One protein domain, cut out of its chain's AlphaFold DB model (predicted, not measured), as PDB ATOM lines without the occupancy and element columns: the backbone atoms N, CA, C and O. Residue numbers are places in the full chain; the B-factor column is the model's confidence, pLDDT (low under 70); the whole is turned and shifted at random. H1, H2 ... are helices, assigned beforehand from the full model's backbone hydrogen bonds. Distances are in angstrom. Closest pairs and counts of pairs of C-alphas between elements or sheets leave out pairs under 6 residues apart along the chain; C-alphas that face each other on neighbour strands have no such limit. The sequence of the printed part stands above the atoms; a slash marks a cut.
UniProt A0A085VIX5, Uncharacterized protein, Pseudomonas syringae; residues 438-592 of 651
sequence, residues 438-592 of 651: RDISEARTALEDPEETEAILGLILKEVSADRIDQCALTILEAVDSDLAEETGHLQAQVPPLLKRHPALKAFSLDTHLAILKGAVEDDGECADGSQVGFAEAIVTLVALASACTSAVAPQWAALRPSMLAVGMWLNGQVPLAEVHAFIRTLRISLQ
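AT A GLANCE: This is residues 438 to 592 of the 651 residues of an uncharacterized protein of Pseudomonas syringae (UniProt A0A085VIX5). A rounded, compact ball of mostly crossed helices has H7 through its core: H1, H3, H6, H8 and H9 pack across H7, and H2 runs alongside it. H4 covers H6 on the side away from H7, and residues 481 to 486, of which 484 to 486 belong to H4, stick out. The printed part has 155 residues with nine named helices, H1 to H9 along the chain, and no named strand: all helix. The radius of gyration of the C-alphas is 14.3 A and the spans are 40 by 32 by 30 A.

HOW THE PARTS SIT: The longest helix, H4, residues 484 to 501, touches H6, residues 510 to 519, about perpendicular at 85 degrees, with C-alphas Leu 491 and Leu 514 closest, 6.2 A. H6 touches the hub, H7, residues 535 to 550, closest at C-alphas Ile 516 and Ala 538, 5.5 A. H3, residues 466 to 478, touches H7 at 87 degrees, about perpendicular, closest at C-alphas Ile 469 and Ala 546, 5.6 A. H2, residues 453 to 463, only just touches H7, with 3 pairs of C-alphas within 8 A, the closest Ile 460 and Val 543, 6.9 A. H8, residues 560 to 571, and H9, residues 577 to 592, form a hairpin, closest at C-alphas Pro 562 and Ile 584, 5.3 A. H1, residues 438 to 447, touches H8, closest at C-alphas Ala 443 and Gly 568, 4.6 A. H5, residues 503 to 507, is near H7. Every O i to N i+4 pair is within hydrogen-bond range in H1, H2, H3, H6, H7 and H8, against 11 of 14 in H4, 9 of 12 in H9 and 0 of 1 in H5, which has 1 of 2 O i to N i+3 pairs.

IN THESE COORDINATES: H4 spans 25.1 A from C-alpha 484 at (36.465, 20.595, 16.898), H7 22.7 A, and H9 23.3 A to C-alpha 592 at (52.514, 6.594, 35.365).

THE WHOLE: The printed part has no cut; the H6 to H7 link, residues 520 to 534, is long. Confidence is under 70 at residues 450 to 451, 480 to 488, 522 to 528, 530 to 531 and 552.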
ATOM      1  N   ARG A 438      58.492  -4.973  26.393       91.75
ATOM      2  CA  ARG A 438      58.360  -6.292  25.773       91.75
ATOM      3  C   ARG A 438      56.894  -6.680  25.594       91.75
ATOM      4  O   ARG A 438      56.518  -7.035  24.488       91.75
ATOM      5  N   ASP A 439      56.081  -6.584  26.642       89.94
ATOM      6  CA  ASP A 439      54.675  -6.997  26.608       89.94
ATOM      7  C   ASP A 439      53.864  -6.100  25.632       89.94
ATOM      8  O   ASP A 439      52.988  -6.589  24.922       89.94
ATOM      9  N   ILE A 440      54.208  -4.807  25.506       90.00
ATOM     10  CA  ILE A 440      53.668  -3.908  24.464       90.00
ATOM     11  C   ILE A 440      54.096  -4.358  23.064       90.00
ATOM     12  O   ILE A 440      53.272  -4.382  22.150       90.00
ATOM     13  N   SER A 441      55.375  -4.695  22.877       89.69
ATOM     14  CA  SER A 441      55.885  -5.155  21.582       89.69
ATOM     15  C   SER A 441      55.245  -6.476  21.161       89.69
ATOM     16  O   SER A 441      54.876  -6.613  20.002       89.69
ATOM     17  N   GLU A 442      55.094  -7.425  22.085       89.50
ATOM     18  CA  GLU A 442      54.432  -8.712  21.848       89.50
ATOM     19  C   GLU A 442      52.961  -8.509  21.463       89.50
ATOM     20  O   GLU A 442      52.509  -9.076  20.471       89.50
ATOM     21  N   ALA A 443      52.237  -7.640  22.180       88.75
ATOM     22  CA  ALA A 443      50.857  -7.293  21.849       88.75
ATOM     23  C   ALA A 443      50.740  -6.642  20.461       88.75
ATOM     24  O   ALA A 443      49.868  -7.022  19.682       88.75
ATOM     25  N   ARG A 444      51.638  -5.708  20.116       89.69
ATOM     26  CA  ARG A 444      51.665  -5.102  18.777       89.69
ATOM     27  C   ARG A 444      51.921  -6.160  17.703       89.69
ATOM     28  O   ARG A 444      51.200  -6.183  16.716       89.69
ATOM     29  N   THR A 445      52.903  -7.044  17.894       87.81
ATOM     30  CA  THR A 445      53.215  -8.101  16.918       87.81
ATOM     31  C   THR A 445      52.047  -9.067  16.720       87.81
ATOM     32  O   THR A 445      51.759  -9.408  15.580       87.81
ATOM     33  N   ALA A 446      51.345  -9.458  17.789       85.00
ATOM     34  CA  ALA A 446      50.149 -10.298  17.685       85.00
ATOM     35  C   ALA A 446      49.022  -9.601  16.902       85.00
ATOM     36  O   ALA A 446      48.369 -10.201  16.059       85.00
ATOM     37  N   LEU A 447      48.826  -8.300  17.131       84.12
ATOM     38  CA  LEU A 447      47.815  -7.520  16.418       84.12
ATOM     39  C   LEU A 447      48.172  -7.243  14.952       84.12
ATOM     40  O   LEU A 447      47.273  -7.003  14.155       84.12
ATOM     41  N   GLU A 448      49.456  -7.237  14.597       83.69
ATOM     42  CA  GLU A 448      49.935  -7.012  13.228       83.69
ATOM     43  C   GLU A 448      49.993  -8.295  12.382       83.69
ATOM     44  O   GLU A 448      50.324  -8.209  11.197       83.69
ATOM     45  N   ASP A 449      49.655  -9.463  12.944       80.94
ATOM     46  CA  ASP A 449      49.604 -10.711  12.183       80.94
ATOM     47  C   ASP A 449      48.448 -10.670  11.155       80.94
ATOM     48  O   ASP A 449      47.266 -10.566  11.526       80.94
ATOM     49  N   PRO A 450      48.748 -10.729   9.842       68.19
ATOM     50  CA  PRO A 450      47.736 -10.647   8.797       68.19
ATOM     51  C   PRO A 450      46.756 -11.829   8.793       68.19
ATOM     52  O   PRO A 450      45.643 -11.662   8.293       68.19
ATOM     53  N   GLU A 451      47.118 -12.998   9.335       69.69
ATOM     54  CA  GLU A 451      46.210 -14.154   9.430       69.69
ATOM     55  C   GLU A 451      45.215 -14.012  10.598       69.69
ATOM     56  O   GLU A 451      44.080 -14.487  10.511       69.69
ATOM     57  N   GLU A 452      45.590 -13.295  11.661       71.25
ATOM     58  CA  GLU A 452      44.757 -13.088  12.856       71.25
ATOM     59  C   GLU A 452      43.895 -11.815  12.781       71.25
ATOM     60  O   GLU A 452      42.858 -11.710  13.435       71.25
ATOM     61  N   THR A 453      44.266 -10.872  11.916       70.00
ATOM     62  CA  THR A 453      43.613  -9.569  11.706       70.00
ATOM     63  C   THR A 453      42.091  -9.662  11.481       70.00
ATOM     64  O   THR A 453      41.310  -8.987  12.160       70.00
ATOM     65  N   GLU A 454      41.634 -10.499  10.544       73.38
ATOM     66  CA  GLU A 454      40.195 -10.670  10.280       73.38
ATOM     67  C   GLU A 454      39.492 -11.449  11.400       73.38
ATOM     68  O   GLU A 454      38.325 -11.188  11.708       73.38
ATOM     69  N   ALA A 455      40.206 -12.370  12.052       81.25
ATOM     70  CA  ALA A 455      39.684 -13.138  13.174       81.25
ATOM     71  C   ALA A 455      39.420 -12.240  14.391       81.25
ATOM     72  O   ALA A 455      38.370 -12.365  15.020       81.25
ATOM     73  N   ILE A 456      40.311 -11.286  14.682       83.25
ATOM     74  CA  ILE A 456      40.162 -10.327  15.786       83.25
ATOM     75  C   ILE A 456      38.956  -9.411  15.558       83.25
ATOM     76  O   ILE A 456      38.133  -9.240  16.457       83.25
ATOM     77  N   LEU A 457      38.786  -8.876  14.344       83.38
ATOM     78  CA  LEU A 457      37.591  -8.098  13.997       83.38
ATOM     79  C   LEU A 457      36.312  -8.940  14.106       83.38
ATOM     80  O   LEU A 457      35.299  -8.461  14.618       83.38
ATOM     81  N   GLY A 458      36.367 -10.207  13.690       83.12
ATOM     82  CA  GLY A 458      35.275 -11.163  13.869       83.12
ATOM     83  C   GLY A 458      34.935 -11.428  15.340       83.12
ATOM     84  O   GLY A 458      33.756 -11.533  15.678       83.12
ATOM     85  N   LEU A 459      35.934 -11.491  16.225       84.06
ATOM     86  CA  LEU A 459      35.742 -11.638  17.672       84.06
ATOM     87  C   LEU A 459      35.048 -10.413  18.276       84.06
ATOM     88  O   LEU A 459      34.081 -10.576  19.016       84.06
ATOM     89  N   ILE A 460      35.472  -9.202  17.902       85.94
ATOM     90  CA  ILE A 460      34.840  -7.953  18.356       85.94
ATOM     91  C   ILE A 460      33.374  -7.907  17.904       85.94
ATOM     92  O   ILE A 460      32.478  -7.711  18.725       85.94
ATOM     93  N   LEU A 461      33.119  -8.143  16.613       86.81
ATOM     94  CA  LEU A 461      31.777  -8.054  16.028       86.81
ATOM     95  C   LEU A 461      30.827  -9.168  16.494       86.81
ATOM     96  O   LEU A 461      29.607  -9.016  16.415       86.81
ATOM     97  N   LYS A 462      31.366 -10.283  16.998       86.38
ATOM     98  CA  LYS A 462      30.584 -11.343  17.644       86.38
ATOM     99  C   LYS A 462      30.052 -10.911  19.013       86.38
ATOM    100  O   LYS A 462      28.976 -11.362  19.404       86.38
ATOM    101  N   GLU A 463      30.792 -10.073  19.735       84.06
ATOM    102  CA  GLU A 463      30.412  -9.601  21.071       84.06
ATOM    103  C   GLU A 463      29.636  -8.276  21.037       84.06
ATOM    104  O   GLU A 463      28.719  -8.079  21.838       84.06
ATOM    105  N   VAL A 464      29.952  -7.381  20.094       86.94
ATOM    106  CA  VAL A 464      29.338  -6.050  19.969       86.94
ATOM    107  C   VAL A 464      29.052  -5.725  18.505       86.94
ATOM    108  O   VAL A 464      29.937  -5.795  17.661       86.94
ATOM    109  N   SER A 465      27.820  -5.317  18.190       89.06
ATOM    110  CA  SER A 465      27.473  -4.889  16.830       89.06
ATOM    111  C   SER A 465      28.170  -3.578  16.444       89.06
ATOM    112  O   SER A 465      28.349  -2.698  17.288       89.06
ATOM    113  N   ALA A 466      28.486  -3.417  15.154       87.44
ATOM    114  CA  ALA A 466      29.100  -2.198  14.614       87.44
ATOM    115  C   ALA A 466      28.304  -0.930  14.983       87.44
ATOM    116  O   ALA A 466      28.883   0.009  15.517       87.44
ATOM    117  N   ASP A 467      26.969  -0.969  14.872       87.12
ATOM    118  CA  ASP A 467      26.092   0.154  15.237       87.12
ATOM    119  C   ASP A 467      26.273   0.631  16.691       87.12
ATOM    120  O   ASP A 467      26.134   1.817  16.992       87.12
ATOM    121  N   ARG A 468      26.572  -0.286  17.624       87.06
ATOM    122  CA  ARG A 468      26.793   0.063  19.037       87.06
ATOM    123  C   ARG A 468      28.173   0.669  19.265       87.06
ATOM    124  O   ARG A 468      28.305   1.525  20.138       87.06
ATOM    125  N   ILE A 469      29.172   0.227  18.502       88.06
ATOM    126  CA  ILE A 469      30.516   0.816  18.506       88.06
ATOM    127  C   ILE A 469      30.445   2.238  17.945       88.06
ATOM    128  O   ILE A 469      30.955   3.155  18.581       88.06
ATOM    129  N   ASP A 470      29.717   2.439  16.846       88.56
ATOM    130  CA  ASP A 470      29.530   3.753  16.223       88.56
ATOM    131  C   ASP A 470      28.835   4.749  17.172       88.56
ATOM    132  O   ASP A 470      29.294   5.877  17.340       88.56
ATOM    133  N   GLN A 471      27.780   4.325  17.883       85.88
ATOM    134  CA  GLN A 471      27.120   5.161  18.904       85.88
ATOM    135  C   GLN A 471      28.062   5.553  20.053       85.88
ATOM    136  O   GLN A 471      27.986   6.661  20.591       85.88
ATOM    137  N   CYS A 472      28.958   4.648  20.444       86.44
ATOM    138  CA  CYS A 472      29.939   4.903  21.490       86.44
ATOM    139  C   CYS A 472      31.044   5.856  21.014       86.44
ATOM    140  O   CYS A 472      31.398   6.782  21.744       86.44
ATOM    141  N   ALA A 473      31.520   5.690  19.777       87.25
ATOM    142  CA  ALA A 473      32.471   6.596  19.136       87.25
ATOM    143  C   ALA A 473      31.913   8.023  19.053       87.25
ATOM    144  O   ALA A 473      32.594   8.967  19.456       87.25
ATOM    145  N   LEU A 474      30.650   8.169  18.637       86.31
ATOM    146  CA  LEU A 474      29.952   9.455  18.621       86.31
ATOM    147  C   LEU A 474      29.918  10.099  20.016       86.31
ATOM    148  O   LEU A 474      30.278  11.261  20.163       86.31
ATOM    149  N   THR A 475      29.591   9.323  21.055       85.19
ATOM    150  CA  THR A 475      29.531   9.820  22.443       85.19
ATOM    151  C   THR A 475      30.887  10.350  22.938       85.19
ATOM    152  O   THR A 475      30.936  11.362  23.636       85.19
ATOM    153  N   ILE A 476      32.002   9.691  22.590       81.94
ATOM    154  CA  ILE A 476      33.351  10.166  22.954       81.94
ATOM    155  C   ILE A 476      33.719  11.435  22.172       81.94
ATOM    156  O   ILE A 476      34.334  12.342  22.736       81.94
ATOM    157  N   LEU A 477      33.371  11.500  20.884       81.44
ATOM    158  CA  LEU A 477      33.654  12.658  20.033       81.44
ATOM    159  C   LEU A 477      32.871  13.898  20.485       81.44
ATOM    160  O   LEU A 477      33.445  14.984  20.535       81.44
ATOM    161  N   GLU A 478      31.607  13.733  20.883       79.19
ATOM    162  CA  GLU A 478      30.747  14.803  21.410       79.19
ATOM    163  C   GLU A 478      31.205  15.325  22.783       79.19
ATOM    164  O   GLU A 478      30.958  16.478  23.120       79.19
ATOM    165  N   ALA A 479      31.906  14.512  23.580       72.12
ATOM    166  CA  ALA A 479      32.411  14.928  24.889       72.12
ATOM    167  C   ALA A 479      33.583  15.934  24.818       72.12
ATOM    168  O   ALA A 479      33.972  16.492  25.847       72.12
ATOM    169  N   VAL A 480      34.161  16.171  23.636       65.50
ATOM    170  CA  VAL A 480      35.277  17.104  23.424       65.50
ATOM    171  C   VAL A 480      34.732  18.438  22.896       65.50
ATOM    172  O   VAL A 480      34.860  18.765  21.729       65.50
ATOM    173  N   ASP A 481      34.079  19.230  23.736       54.66
ATOM    174  CA  ASP A 481      33.422  20.466  23.290       54.66
ATOM    175  C   ASP A 481      34.352  21.688  23.485       54.66
ATOM    176  O   ASP A 481      34.551  22.140  24.615       54.66
ATOM    177  N   SER A 482      34.996  22.181  22.410       51.34
ATOM    178  CA  SER A 482      35.301  23.623  22.180       51.34
ATOM    179  C   SER A 482      36.094  23.950  20.896       51.34
ATOM    180  O   SER A 482      35.846  25.016  20.340       51.34
ATOM    181  N   ASP A 483      36.948  23.060  20.363       53.66
ATOM    182  CA  ASP A 483      37.846  23.376  19.217       53.66
ATOM    183  C   ASP A 483      37.601  22.537  17.929       53.66
ATOM    184  O   ASP A 483      38.325  22.653  16.938       53.66
ATOM    185  N   LEU A 484      36.561  21.688  17.886       55.53
ATOM    186  CA  LEU A 484      36.465  20.595  16.898       55.53
ATOM    187  C   LEU A 484      36.135  20.975  15.444       55.53
ATOM    188  O   LEU A 484      36.293  20.124  14.571       55.53
ATOM    189  N   ALA A 485      35.656  22.180  15.123       57.97
ATOM    190  CA  ALA A 485      35.176  22.450  13.758       57.97
ATOM    191  C   ALA A 485      36.306  22.432  12.705       57.97
ATOM    192  O   ALA A 485      36.110  21.933  11.598       57.97
ATOM    193  N   GLU A 486      37.494  22.932  13.055       59.75
ATOM    194  CA  GLU A 486      38.669  22.892  12.172       59.75
ATOM    195  C   GLU A 486      39.386  21.531  12.244       59.75
ATOM    196  O   GLU A 486      39.804  20.987  11.219       59.75
ATOM    197  N   GLU A 487      39.445  20.921  13.433       67.88
ATOM    198  CA  GLU A 487      40.093  19.622  13.669       67.88
ATOM    199  C   GLU A 487      39.355  18.456  12.975       67.88
ATOM    200  O   GLU A 487      39.976  17.587  12.358       67.88
ATOM    201  N   THR A 488      38.015  18.465  12.978       68.56
ATOM    202  CA  THR A 488      37.194  17.449  12.287       68.56
ATOM    203  C   THR A 488      37.387  17.460  10.778       68.56
ATOM    204  O   THR A 488      37.443  16.389  10.174       68.56
ATOM    205  N   GLY A 489      37.540  18.635  10.160       72.44
ATOM    206  CA  GLY A 489      37.823  18.748   8.727       72.44
ATOM    207  C   GLY A 489      39.166  18.115   8.352       72.44
ATOM    208  O   GLY A 489      39.263  17.397   7.353       72.44
ATOM    209  N   HIS A 490      40.188  18.315   9.188       75.75
ATOM    210  CA  HIS A 490      41.496  17.684   9.017       75.75
ATOM    211  C   HIS A 490      41.447  16.165   9.230       75.75
ATOM    212  O   HIS A 490      41.978  15.431   8.397       75.75
ATOM    213  N   LEU A 491      40.765  15.678  10.269       78.19
ATOM    214  CA  LEU A 491      40.615  14.240  10.529       78.19
ATOM    215  C   LEU A 491      39.808  13.530   9.432       78.19
ATOM    216  O   LEU A 491      40.201  12.456   8.979       78.19
ATOM    217  N   GLN A 492      38.733  14.141   8.924       84.38
ATOM    218  CA  GLN A 492      37.947  13.585   7.814       84.38
ATOM    219  C   GLN A 492      38.789  13.399   6.545       84.38
ATOM    220  O   GLN A 492      38.629  12.401   5.841       84.38
ATOM    221  N   ALA A 493      39.732  14.308   6.271       85.19
ATOM    222  CA  ALA A 493      40.657  14.176   5.147       85.19
ATOM    223  C   ALA A 493      41.631  12.987   5.294       85.19
ATOM    224  O   ALA A 493      42.134  12.484   4.287       85.19
ATOM    225  N   GLN A 494      41.861  12.502   6.520       88.00
ATOM    226  CA  GLN A 494      42.739  11.367   6.832       88.00
ATOM    227  C   GLN A 494      42.027  10.001   6.812       88.00
ATOM    228  O   GLN A 494      42.689   8.959   6.773       88.00
ATOM    229  N   VAL A 495      40.691   9.971   6.738       88.38
ATOM    230  CA  VAL A 495      39.907   8.723   6.667       88.38
ATOM    231  C   VAL A 495      40.153   7.933   5.369       88.38
ATOM    232  O   VAL A 495      40.383   6.723   5.448       88.38
ATOM    233  N   PRO A 496      40.169   8.536   4.158       90.50
ATOM    234  CA  PRO A 496      40.454   7.779   2.938       90.50
ATOM    235  C   PRO A 496      41.851   7.118   2.921       90.50
ATOM    236  O   PRO A 496      41.929   5.950   2.524       90.50
ATOM    237  N   PRO A 497      42.946   7.781   3.359       88.75
ATOM    238  CA  PRO A 497      44.241   7.130   3.587       88.75
ATOM    239  C   PRO A 497      44.175   5.924   4.534       88.75
ATOM    240  O   PRO A 497      44.693   4.860   4.184       88.75
ATOM    241  N   LEU A 498      43.483   6.059   5.672       86.75
ATOM    242  CA  LEU A 498      43.306   4.983   6.652       86.75
ATOM    243  C   LEU A 498      42.602   3.765   6.030       86.75
ATOM    244  O   LEU A 498      43.105   2.647   6.104       86.75
ATOM    245  N   LEU A 499      41.472   3.977   5.346       89.06
ATOM    246  CA  LEU A 499      40.684   2.907   4.715       89.06
ATOM    247  C   LEU A 499      41.377   2.266   3.509       89.06
ATOM    248  O   LEU A 499      41.090   1.117   3.160       89.06
ATOM    249  N   LYS A 500      42.271   3.003   2.842       88.38
ATOM    250  CA  LYS A 500      43.119   2.457   1.780       88.38
ATOM    251  C   LYS A 500      44.166   1.505   2.354       88.38
ATOM    252  O   LYS A 500      44.446   0.486   1.727       88.38
ATOM    253  N   ARG A 501      44.740   1.846   3.509       83.19
ATOM    254  CA  ARG A 501      45.744   1.031   4.199       83.19
ATOM    255  C   ARG A 501      45.116  -0.184   4.884       83.19
ATOM    256  O   ARG A 501      45.671  -1.271   4.778       83.19
ATOM    257  N   HIS A 502      43.936  -0.013   5.485       87.44
ATOM    258  CA  HIS A 502      43.236  -1.038   6.270       87.44
ATOM    259  C   HIS A 502      41.790  -1.245   5.776       87.44
ATOM    260  O   HIS A 502      40.839  -0.741   6.383       87.44
ATOM    261  N   PRO A 503      41.570  -1.995   4.675       86.44
ATOM    262  CA  PRO A 503      40.244  -2.153   4.068       86.44
ATOM    263  C   PRO A 503      39.189  -2.803   4.970       86.44
ATOM    264  O   PRO A 503      37.999  -2.572   4.762       86.44
ATOM    265  N   ALA A 504      39.608  -3.594   5.961       83.38
ATOM    266  CA  ALA A 504      38.713  -4.280   6.893       83.38
ATOM    267  C   ALA A 504      37.919  -3.312   7.795       83.38
ATOM    268  O   ALA A 504      36.829  -3.641   8.256       83.38
ATOM    269  N   LEU A 505      38.401  -2.075   7.970       86.00
ATOM    270  CA  LEU A 505      37.722  -1.037   8.756       86.00
ATOM    271  C   LEU A 505      36.482  -0.449   8.060       86.00
ATOM    272  O   LEU A 505      35.716   0.279   8.688       86.00
ATOM    273  N   LYS A 506      36.236  -0.777   6.782       87.44
ATOM    274  CA  LYS A 506      35.059  -0.309   6.019       87.44
ATOM    275  C   LYS A 506      33.715  -0.754   6.604       87.44
ATOM    276  O   LYS A 506      32.688  -0.245   6.173       87.44
ATOM    277  N   ALA A 507      33.720  -1.712   7.528       84.19
ATOM    278  CA  ALA A 507      32.522  -2.179   8.217       84.19
ATOM    279  C   ALA A 507      31.950  -1.161   9.227       84.19
ATOM    280  O   ALA A 507      30.808  -1.328   9.643       84.19
ATOM    281  N   PHE A 508      32.720  -0.136   9.609       89.12
ATOM    282  CA  PHE A 508      32.342   0.865  10.615       89.12
ATOM    283  C   PHE A 508      32.001   2.226   9.993       89.12
ATOM    284  O   PHE A 508      32.389   2.505   8.852       89.12
ATOM    285  N   SER A 509      31.289   3.075  10.740       91.06
ATOM    286  CA  SER A 509      30.917   4.419  10.290       91.06
ATOM    287  C   SER A 509      32.087   5.413  10.330       91.06
ATOM    288  O   SER A 509      33.165   5.139  10.867       91.06
ATOM    289  N   LEU A 510      31.842   6.608   9.777       88.50
ATOM    290  CA  LEU A 510      32.783   7.727   9.814       88.50
ATOM    291  C   LEU A 510      33.195   8.088  11.249       88.50
ATOM    292  O   LEU A 510      34.367   8.370  11.480       88.50
ATOM    293  N   ASP A 511      32.268   8.043  12.207       88.44
ATOM    294  CA  ASP A 511      32.528   8.431  13.598       88.44
ATOM    295  C   ASP A 511      33.558   7.502  14.245       88.44
ATOM    296  O   ASP A 511      34.496   7.951  14.903       88.44
ATOM    297  N   THR A 512      33.468   6.203  13.965       89.19
ATOM    298  CA  THR A 512      34.456   5.221  14.421       89.19
ATOM    299  C   THR A 512      35.821   5.438  13.764       89.19
ATOM    300  O   THR A 512      36.848   5.323  14.432       89.19
ATOM    301  N   HIS A 513      35.879   5.806  12.479       89.81
ATOM    302  CA  HIS A 513      37.155   6.124  11.817       89.81
ATOM    303  C   HIS A 513      37.811   7.378  12.394       89.81
ATOM    304  O   HIS A 513      39.022   7.391  12.604       89.81
ATOM    305  N   LEU A 514      37.020   8.411  12.687       87.06
ATOM    306  CA  LEU A 514      37.501   9.620  13.355       87.06
ATOM    307  C   LEU A 514      37.996   9.302  14.769       87.06
ATOM    308  O   LEU A 514      39.053   9.792  15.170       87.06
ATOM    309  N   ALA A 515      37.289   8.428  15.492       86.44
ATOM    310  CA  ALA A 515      37.713   7.978  16.807       86.44
ATOM    311  C   ALA A 515      39.048   7.215  16.764       86.44
ATOM    312  O   ALA A 515      39.919   7.467  17.592       86.44
ATOM    313  N   ILE A 516      39.253   6.351  15.764       87.88
ATOM    314  CA  ILE A 516      40.528   5.653  15.526       87.88
ATOM    315  C   ILE A 516      41.668   6.642  15.269       87.88
ATOM    316  O   ILE A 516      42.723   6.529  15.887       87.88
ATOM    317  N   LEU A 517      41.470   7.617  14.379       85.38
ATOM    318  CA  LEU A 517      42.511   8.591  14.033       85.38
ATOM    319  C   LEU A 517      42.924   9.444  15.235       85.38
ATOM    320  O   LEU A 517      44.105   9.727  15.408       85.38
ATOM    321  N   LYS A 518      41.962   9.819  16.081       80.69
ATOM    322  CA  LYS A 518      42.223  10.594  17.297       80.69
ATOM    323  C   LYS A 518      42.813   9.736  18.426       80.69
ATOM    324  O   LYS A 518      43.665  10.214  19.162       80.69
ATOM    325  N   GLY A 519      42.425   8.464  18.531       77.62
ATOM    326  CA  GLY A 519      42.952   7.516  19.522       77.62
ATOM    327  C   GLY A 519      44.338   6.944  19.196       77.62
ATOM    328  O   GLY A 519      45.008   6.420  20.084       77.62
ATOM    329  N   ALA A 520      44.789   7.052  17.943       75.88
ATOM    330  CA  ALA A 520      46.085   6.545  17.484       75.88
ATOM    331  C   ALA A 520      47.290   7.434  17.864       75.88
ATOM    332  O   ALA A 520      48.420   7.113  17.498       75.88
ATOM    333  N   VAL A 521      47.070   8.539  18.578       71.25
ATOM    334  CA  VAL A 521      48.107   9.510  18.952       71.25
ATOM    335  C   VAL A 521      48.561   9.249  20.390       71.25
ATOM    336  O   VAL A 521      47.744   8.991  21.272       71.25
ATOM    337  N   GLU A 522      49.875   9.280  20.637       60.75
ATOM    338  CA  GLU A 522      50.436   9.011  21.972       60.75
ATOM    339  C   GLU A 522      50.234  10.164  22.978       60.75
ATOM    340  O   GLU A 522      50.182   9.884  24.175       60.75
ATOM    341  N   ASP A 523      50.056  11.408  22.509       55.91
ATOM    342  CA  ASP A 523      49.871  12.621  23.322       55.91
ATOM    343  C   ASP A 523      48.675  13.472  22.843       55.91
ATOM    344  O   ASP A 523      48.381  13.534  21.651       55.91
ATOM    345  N   ASP A 524      48.020  14.171  23.779       54.72
ATOM    346  CA  ASP A 524      46.751  14.917  23.622       54.72
ATOM    347  C   ASP A 524      46.803  16.152  22.667       54.72
ATOM    348  O   ASP A 524      46.012  17.080  22.831       54.72
ATOM    349  N   GLY A 525      47.728  16.231  21.696       52.84
ATOM    350  CA  GLY A 525      48.061  17.492  21.006       52.84
ATOM    351  C   GLY A 525      48.092  17.536  19.471       52.84
ATOM    352  O   GLY A 525      47.992  18.635  18.931       52.84
ATOM    353  N   GLU A 526      48.224  16.421  18.742       58.03
ATOM    354  CA  GLU A 526      48.338  16.457  17.267       58.03
ATOM    355  C   GLU A 526      47.513  15.359  16.587       58.03
ATOM    356  O   GLU A 526      47.537  14.210  17.003       58.03
ATOM    357  N   CYS A 527      46.798  15.683  15.506       59.84
ATOM    358  CA  CYS A 527      46.056  14.691  14.723       59.84
ATOM    359  C   CYS A 527      47.006  13.728  13.990       59.84
ATOM    360  O   CYS A 527      47.887  14.171  13.250       59.84
ATOM    361  N   ALA A 528      46.782  12.415  14.115       60.97
ATOM    362  CA  ALA A 528      47.571  11.420  13.392       60.97
ATOM    363  C   ALA A 528      47.352  11.516  11.869       60.97
ATOM    364  O   ALA A 528      46.223  11.625  11.382       60.97
ATOM    365  N   ASP A 529      48.435  11.400  11.101       71.81
ATOM    366  CA  ASP A 529      48.365  11.172   9.658       71.81
ATOM    367  C   ASP A 529      47.779   9.772   9.408       71.81
ATOM    368  O   ASP A 529      48.352   8.759   9.823       71.81
ATOM    369  N   GLY A 530      46.640   9.691   8.712       63.34
ATOM    370  CA  GLY A 530      45.944   8.429   8.443       63.34
ATOM    371  C   GLY A 530      46.772   7.453   7.606       63.34
ATOM    372  O   GLY A 530      46.497   6.253   7.590       63.34
ATOM    373  N   SER A 531      47.821   7.939   6.933       69.25
ATOM    374  CA  SER A 531      48.797   7.105   6.242       69.25
ATOM    375  C   SER A 531      49.836   6.471   7.169       69.25
ATOM    376  O   SER A 531      50.480   5.511   6.748       69.25
ATOM    377  N   GLN A 532      49.981   6.943   8.410       78.62
ATOM    378  CA  GLN A 532      50.953   6.461   9.398       78.62
ATOM    379  C   GLN A 532      50.340   5.560  10.475       78.62
ATOM    380  O   GLN A 532      51.076   4.795  11.094       78.62
ATOM    381  N   VAL A 533      49.014   5.582  10.648       81.69
ATOM    382  CA  VAL A 533      48.310   4.720  11.612       81.69
ATOM    383  C   VAL A 533      48.492   3.242  11.244       81.69
ATOM    384  O   VAL A 533      48.072   2.780  10.173       81.69
ATOM    385  N   GLY A 534      49.152   2.492  12.125       84.06
ATOM    386  CA  GLY A 534      49.300   1.046  12.003       84.06
ATOM    387  C   GLY A 534      47.996   0.314  12.326       84.06
ATOM    388  O   GLY A 534      47.013   0.893  12.790       84.06
ATOM    389  N   PHE A 535      47.949  -0.976  11.990       84.69
ATOM    390  CA  PHE A 535      46.734  -1.766  12.187       84.69
ATOM    391  C   PHE A 535      46.474  -2.034  13.678       84.69
ATOM    392  O   PHE A 535      45.333  -1.946  14.130       84.69
ATOM    393  N   ALA A 536      47.536  -2.264  14.458       86.94
ATOM    394  CA  ALA A 536      47.445  -2.461  15.899       86.94
ATOM    395  C   ALA A 536      46.811  -1.254  16.610       86.94
ATOM    396  O   ALA A 536      45.928  -1.432  17.442       86.94
ATOM    397  N   GLU A 537      47.187  -0.027  16.249       87.69
ATOM    398  CA  GLU A 537      46.627   1.203  16.826       87.69
ATOM    399  C   GLU A 537      45.123   1.335  16.538       87.69
ATOM    400  O   GLU A 537      44.335   1.700  17.418       87.69
ATOM    401  N   ALA A 538      44.709   0.978  15.318       87.81
ATOM    402  CA  ALA A 538      43.305   0.979  14.926       87.81
ATOM    403  C   ALA A 538      42.489  -0.062  15.704       87.81
ATOM    404  O   ALA A 538      41.415   0.249  16.223       87.81
ATOM    405  N   ILE A 539      43.011  -1.283  15.841       88.38
ATOM    406  CA  ILE A 539      42.336  -2.359  16.571       88.38
ATOM    407  C   ILE A 539      42.276  -2.076  18.064       88.38
ATOM    408  O   ILE A 539      41.232  -2.282  18.676       88.38
ATOM    409  N   VAL A 540      43.343  -1.548  18.657       89.31
ATOM    410  CA  VAL A 540      43.356  -1.189  20.076       89.31
ATOM    411  C   VAL A 540      42.259  -0.178  20.400       89.31
ATOM    412  O   VAL A 540      41.537  -0.343  21.386       89.31
ATOM    413  N   THR A 541      42.079   0.824  19.537       88.12
ATOM    414  CA  THR A 541      41.009   1.816  19.691       88.12
ATOM    415  C   THR A 541      39.627   1.176  19.543       88.12
ATOM    416  O   THR A 541      38.743   1.421  20.363       88.12
ATOM    417  N   LEU A 542      39.445   0.288  18.560       89.12
ATOM    418  CA  LEU A 542      38.193  -0.452  18.372       89.12
ATOM    419  C   LEU A 542      37.842  -1.349  19.563       89.12
ATOM    420  O   LEU A 542      36.688  -1.373  19.986       89.12
ATOM    421  N   VAL A 543      38.812  -2.066  20.130       89.75
ATOM    422  CA  VAL A 543      38.600  -2.922  21.307       89.75
ATOM    423  C   VAL A 543      38.249  -2.076  22.531       89.75
ATOM    424  O   VAL A 543      37.348  -2.437  23.286       89.75
ATOM    425  N   ALA A 544      38.902  -0.924  22.718       88.12
ATOM    426  CA  ALA A 544      38.581  -0.004  23.807       88.12
ATOM    427  C   ALA A 544      37.157   0.571  23.688       88.12
ATOM    428  O   ALA A 544      36.466   0.665  24.707       88.12
ATOM    429  N   LEU A 545      36.712   0.903  22.469       87.94
ATOM    430  CA  LEU A 545      35.339   1.330  22.174       87.94
ATOM    431  C   LEU A 545      34.336   0.198  22.423       87.94
ATOM    432  O   LEU A 545      33.381   0.377  23.177       87.94
ATOM    433  N   ALA A 546      34.579  -0.988  21.862       89.00
ATOM    434  CA  ALA A 546      33.717  -2.157  22.033       89.00
ATOM    435  C   ALA A 546      33.571  -2.552  23.512       89.00
ATOM    436  O   ALA A 546      32.468  -2.812  23.994       89.00
ATOM    437  N   SER A 547      34.674  -2.521  24.261       89.12
ATOM    438  CA  SER A 547      34.670  -2.730  25.706       89.12
ATOM    439  C   SER A 547      33.785  -1.710  26.419       89.12
ATOM    440  O   SER A 547      32.903  -2.098  27.190       89.12
ATOM    441  N   ALA A 548      33.934  -0.420  26.099       85.75
ATOM    442  CA  ALA A 548      33.120   0.632  26.693       85.75
ATOM    443  C   ALA A 548      31.618   0.427  26.426       85.75
ATOM    444  O   ALA A 548      30.826   0.565  27.354       85.75
ATOM    445  N   CYS A 549      31.231  -0.018  25.220       84.56
ATOM    446  CA  CYS A 549      29.841  -0.355  24.871       84.56
ATOM    447  C   CYS A 549      29.233  -1.452  25.756       84.56
ATOM    448  O   CYS A 549      28.017  -1.481  25.964       84.56
ATOM    449  N   THR A 550      30.051  -2.415  26.180       82.12
ATOM    450  CA  THR A 550      29.618  -3.568  26.991       82.12
ATOM    451  C   THR A 550      29.692  -3.302  28.488       82.12
ATOM    452  O   THR A 550      28.986  -3.949  29.261       82.12
ATOM    453  N   SER A 551      30.514  -2.338  28.893       78.19
ATOM    454  CA  SER A 551      30.673  -1.920  30.278       78.19
ATOM    455  C   SER A 551      29.577  -0.934  30.707       78.19
ATOM    456  O   SER A 551      29.000  -0.221  29.892       78.19
ATOM    457  N   ALA A 552      29.315  -0.833  32.012       68.00
ATOM    458  CA  ALA A 552      28.460   0.220  32.578       68.00
ATOM    459  C   ALA A 552      29.199   1.567  32.760       68.00
ATOM    460  O   ALA A 552      28.704   2.460  33.448       68.00
ATOM    461  N   VAL A 553      30.415   1.696  32.215       70.88
ATOM    462  CA  VAL A 553      31.300   2.850  32.398       70.88
ATOM    463  C   VAL A 553      31.169   3.780  31.196       70.88
ATOM    464  O   VAL A 553      31.117   3.326  30.057       70.88
ATOM    465  N   ALA A 554      31.120   5.090  31.449       73.75
ATOM    466  CA  ALA A 554      31.104   6.080  30.379       73.75
ATOM    467  C   ALA A 554      32.386   5.966  29.531       73.75
ATOM    468  O   ALA A 554      33.475   5.877  30.107       73.75
ATOM    469  N   PRO A 555      32.272   5.981  28.196       73.19
ATOM    470  CA  PRO A 555      33.413   5.806  27.316       73.19
ATOM    471  C   PRO A 555      34.350   7.021  27.397       73.19
ATOM    472  O   PRO A 555      33.900   8.166  27.392       73.19
ATOM    473  N   GLN A 556      35.657   6.777  27.514       75.06
ATOM    474  CA  GLN A 556      36.684   7.819  27.627       75.06
ATOM    475  C   GLN A 556      37.844   7.576  26.661       75.06
ATOM    476  O   GLN A 556      38.141   6.434  26.306       75.06
ATOM    477  N   TRP A 557      38.540   8.653  26.284       75.25
ATOM    478  CA  TRP A 557      39.794   8.554  25.541       75.25
ATOM    479  C   TRP A 557      40.830   7.746  26.322       75.25
ATOM    480  O   TRP A 557      41.116   8.006  27.496       75.25
ATOM    481  N   ALA A 558      41.400   6.756  25.645       70.25
ATOM    482  CA  ALA A 558      42.344   5.818  26.215       70.25
ATOM    483  C   ALA A 558      43.729   6.045  25.605       70.25
ATOM    484  O   ALA A 558      43.891   5.975  24.392       70.25
ATOM    485  N   ALA A 559      44.735   6.289  26.448       79.06
ATOM    486  CA  ALA A 559      46.108   6.443  25.979       79.06
ATOM    487  C   ALA A 559      46.609   5.134  25.346       79.06
ATOM    488  O   ALA A 559      46.380   4.051  25.894       79.06
ATOM    489  N   LEU A 560      47.325   5.235  24.226       84.69
ATOM    490  CA  LEU A 560      47.668   4.090  23.379       84.69
ATOM    491  C   LEU A 560      48.430   2.980  24.122       84.69
ATOM    492  O   LEU A 560      48.083   1.807  24.006       84.69
ATOM    493  N   ARG A 561      49.439   3.329  24.932       88.19
ATOM    494  CA  ARG A 561      50.283   2.346  25.644       88.19
ATOM    495  C   ARG A 561      49.514   1.498  26.678       88.19
ATOM    496  O   ARG A 561      49.616   0.273  26.602       88.19
ATOM    497  N   PRO A 562      48.743   2.080  27.625       89.19
ATOM    498  CA  PRO A 562      47.861   1.296  28.495       89.19
ATOM    499  C   PRO A 562      46.869   0.420  27.719       89.19
ATOM    500  O   PRO A 562      46.620  -0.717  28.118       89.19
ATOM    501  N   SER A 563      46.333   0.934  26.608       89.31
ATOM    502  CA  SER A 563      45.387   0.212  25.755       89.31
ATOM    503  C   SER A 563      46.027  -0.992  25.071       89.31
ATOM    504  O   SER A 563      45.458  -2.077  25.112       89.31
ATOM    505  N   MET A 564      47.241  -0.849  24.539       90.31
ATOM    506  CA  MET A 564      47.990  -1.945  23.917       90.31
ATOM    507  C   MET A 564      48.220  -3.107  24.896       90.31
ATOM    508  O   MET A 564      47.985  -4.263  24.551       90.31
ATOM    509  N   LEU A 565      48.604  -2.809  26.144       90.19
ATOM    510  CA  LEU A 565      48.756  -3.829  27.189       90.19
ATOM    511  C   LEU A 565      47.428  -4.516  27.527       90.19
ATOM    512  O   LEU A 565      47.374  -5.741  27.603       90.19
ATOM    513  N   ALA A 566      46.356  -3.744  27.721       90.56
ATOM    514  CA  ALA A 566      45.048  -4.298  28.062       90.56
ATOM    515  C   ALA A 566      44.507  -5.210  26.950       90.56
ATOM    516  O   ALA A 566      43.978  -6.285  27.232       90.56
ATOM    517  N   VAL A 567      44.685  -4.807  25.690       89.88
ATOM    518  CA  VAL A 567      44.277  -5.582  24.513       89.88
ATOM    519  C   VAL A 567      45.130  -6.839  24.366       89.88
ATOM    520  O   VAL A 567      44.572  -7.910  24.150       89.88
ATOM    521  N   GLY A 568      46.447  -6.761  24.582       88.94
ATOM    522  CA  GLY A 568      47.306  -7.948  24.628       88.94
ATOM    523  C   GLY A 568      46.883  -8.947  25.714       88.94
ATOM    524  O   GLY A 568      46.873 -10.155  25.488       88.94
ATOM    525  N   MET A 569      46.462  -8.466  26.886       88.00
ATOM    526  CA  MET A 569      45.935  -9.324  27.956       88.00
ATOM    527  C   MET A 569      44.569  -9.932  27.608       88.00
ATOM    528  O   MET A 569      44.313 -11.086  27.959       88.00
ATOM    529  N   TRP A 570      43.712  -9.207  26.886       90.50
ATOM    530  CA  TRP A 570      42.451  -9.735  26.356       90.50
ATOM    531  C   TRP A 570      42.671 -10.821  25.297       90.50
ATOM    532  O   TRP A 570      42.075 -11.891  25.405       90.50
ATOM    533  N   LEU A 571      43.578 -10.601  24.339       87.06
ATOM    534  CA  LEU A 571      43.944 -11.602  23.326       87.06
ATOM    535  C   LEU A 571      44.470 -12.896  23.964       87.06
ATOM    536  O   LEU A 571      44.143 -13.993  23.523       87.06
ATOM    537  N   ASN A 572      45.212 -12.769  25.064       84.94
ATOM    538  CA  ASN A 572      45.706 -13.898  25.850       84.94
ATOM    539  C   ASN A 572      44.654 -14.515  26.799       84.94
ATOM    540  O   ASN A 572      44.987 -15.392  27.597       84.94
ATOM    541  N   GLY A 573      43.399 -14.053  26.762       83.88
ATOM    542  CA  GLY A 573      42.296 -14.560  27.585       83.88
ATOM    543  C   GLY A 573      42.400 -14.233  29.079       83.88
ATOM    544  O   GLY A 573      41.722 -14.863  29.889       83.88
ATOM    545  N   GLN A 574      43.251 -13.279  29.467       85.75
ATOM    546  CA  GLN A 574      43.478 -12.906  30.869       85.75
ATOM    547  C   GLN A 574      42.443 -11.904  31.393       85.75
ATOM    548  O   GLN A 574      42.185 -11.867  32.594       85.75
ATOM    549  N   VAL A 575      41.860 -11.096  30.503       87.12
ATOM    550  CA  VAL A 575      40.845 -10.081  30.822       87.12
ATOM    551  C   VAL A 575      39.689 -10.221  29.826       87.12
ATOM    552  O   VAL A 575      39.951 -10.291  28.626       87.12
ATOM    553  N   PRO A 576      38.419 -10.277  30.264       89.31
ATOM    554  CA  PRO A 576      37.281 -10.312  29.347       89.31
ATOM    555  C   PRO A 576      37.071  -8.951  28.667       89.31
ATOM    556  O   PRO A 576      37.369  -7.913  29.261       89.31
ATOM    557  N   LEU A 577      36.484  -8.932  27.461       87.62
ATOM    558  CA  LEU A 577      36.281  -7.695  26.689       87.62
ATOM    559  C   LEU A 577      35.568  -6.610  27.508       87.62
ATOM    560  O   LEU A 577      35.985  -5.458  27.477       87.62
ATOM    561  N   ALA A 578      34.555  -6.971  28.299       87.31
ATOM    562  CA  ALA A 578      33.778  -6.027  29.108       87.31
ATOM    563  C   ALA A 578      34.580  -5.286  30.195       87.31
ATOM    564  O   ALA A 578      34.151  -4.232  30.662       87.31
ATOM    565  N   GLU A 579      35.740  -5.813  30.591       87.56
ATOM    566  CA  GLU A 579      36.588  -5.225  31.633       87.56
ATOM    567  C   GLU A 579      37.776  -4.440  31.065       87.56
ATOM    568  O   GLU A 579      38.372  -3.644  31.794       87.56
ATOM    569  N   VAL A 580      38.096  -4.596  29.773       88.50
ATOM    570  CA  VAL A 580      39.258  -3.958  29.125       88.50
ATOM    571  C   VAL A 580      39.277  -2.444  29.358       88.50
ATOM    572  O   VAL A 580      40.298  -1.908  29.780       88.50
ATOM    573  N   HIS A 581      38.154  -1.744  29.182       85.56
ATOM    574  CA  HIS A 581      38.075  -0.290  29.339       85.56
ATOM    575  C   HIS A 581      38.383   0.173  30.774       85.56
ATOM    576  O   HIS A 581      39.125   1.134  30.987       85.56
ATOM    577  N   ALA A 582      37.872  -0.537  31.784       84.56
ATOM    578  CA  ALA A 582      38.195  -0.255  33.184       84.56
ATOM    579  C   ALA A 582      39.659  -0.604  33.503       84.56
ATOM    580  O   ALA A 582      40.332   0.114  34.248       84.56
ATOM    581  N   PHE A 583      40.171  -1.677  32.903       87.00
ATOM    582  CA  PHE A 583      41.534  -2.155  33.093       87.00
ATOM    583  C   PHE A 583      42.586  -1.184  32.541       87.00
ATOM    584  O   PHE A 583      43.585  -0.912  33.209       87.00
ATOM    585  N   ILE A 584      42.318  -0.574  31.381       88.69
ATOM    586  CA  ILE A 584      43.130   0.497  30.779       88.69
ATOM    587  C   ILE A 584      43.366   1.637  31.773       88.69
ATOM    588  O   ILE A 584      44.489   2.129  31.901       88.69
ATOM    589  N   ARG A 585      42.331   2.049  32.518       84.38
ATOM    590  CA  ARG A 585      42.440   3.129  33.508       84.38
ATOM    591  C   ARG A 585      43.397   2.769  34.641       84.38
ATOM    592  O   ARG A 585      44.218   3.598  35.034       84.38
ATOM    593  N   THR A 586      43.311   1.547  35.154       86.75
ATOM    594  CA  THR A 586      44.199   1.086  36.228       86.75
ATOM    595  C   THR A 586      45.634   0.936  35.726       86.75
ATOM    596  O   THR A 586      46.561   1.421  36.376       86.75
ATOM    597  N   LEU A 587      45.824   0.372  34.528       88.88
ATOM    598  CA  LEU A 587      47.135   0.286  33.882       88.88
ATOM    599  C   LEU A 587      47.744   1.663  33.622       88.88
ATOM    600  O   LEU A 587      48.947   1.824  33.801       88.88
ATOM    601  N   ARG A 588      46.946   2.674  33.258       88.44
ATOM    602  CA  ARG A 588      47.430   4.053  33.102       88.44
ATOM    603  C   ARG A 588      48.068   4.566  34.394       88.44
ATOM    604  O   ARG A 588      49.162   5.121  34.335       88.44
ATOM    605  N   ILE A 589      47.436   4.335  35.547       88.31
ATOM    606  CA  ILE A 589      47.979   4.730  36.858       88.31
ATOM    607  C   ILE A 589      49.283   3.975  37.148       88.31
ATOM    608  O   ILE A 589      50.283   4.598  37.505       88.31
ATOM    609  N   SER A 590      49.309   2.656  36.940       88.81
ATOM    610  CA  SER A 590      50.519   1.848  37.142       88.81
ATOM    611  C   SER A 590      51.660   2.271  36.211       88.81
ATOM    612  O   SER A 590      52.789   2.437  36.656       88.81
ATOM    613  N   LEU A 591      51.395   2.527  34.931       89.75
ATOM    614  CA  LEU A 591      52.415   2.999  33.991       89.75
ATOM    615  C   LEU A 591      52.947   4.386  34.366       89.75
ATOM    616  O   LEU A 591      54.153   4.613  34.287       89.75
ATOM    617  N   GLN A 592      52.088   5.292  34.840       90.06
ATOM    618  CA  GLN A 592      52.514   6.594  35.365       90.06
ATOM    619  C   GLN A 592      53.404   6.447  36.606       90.06
ATOM    620  O   GLN A 592      54.419   7.136  36.719       90.06
TER     621      GLN A 592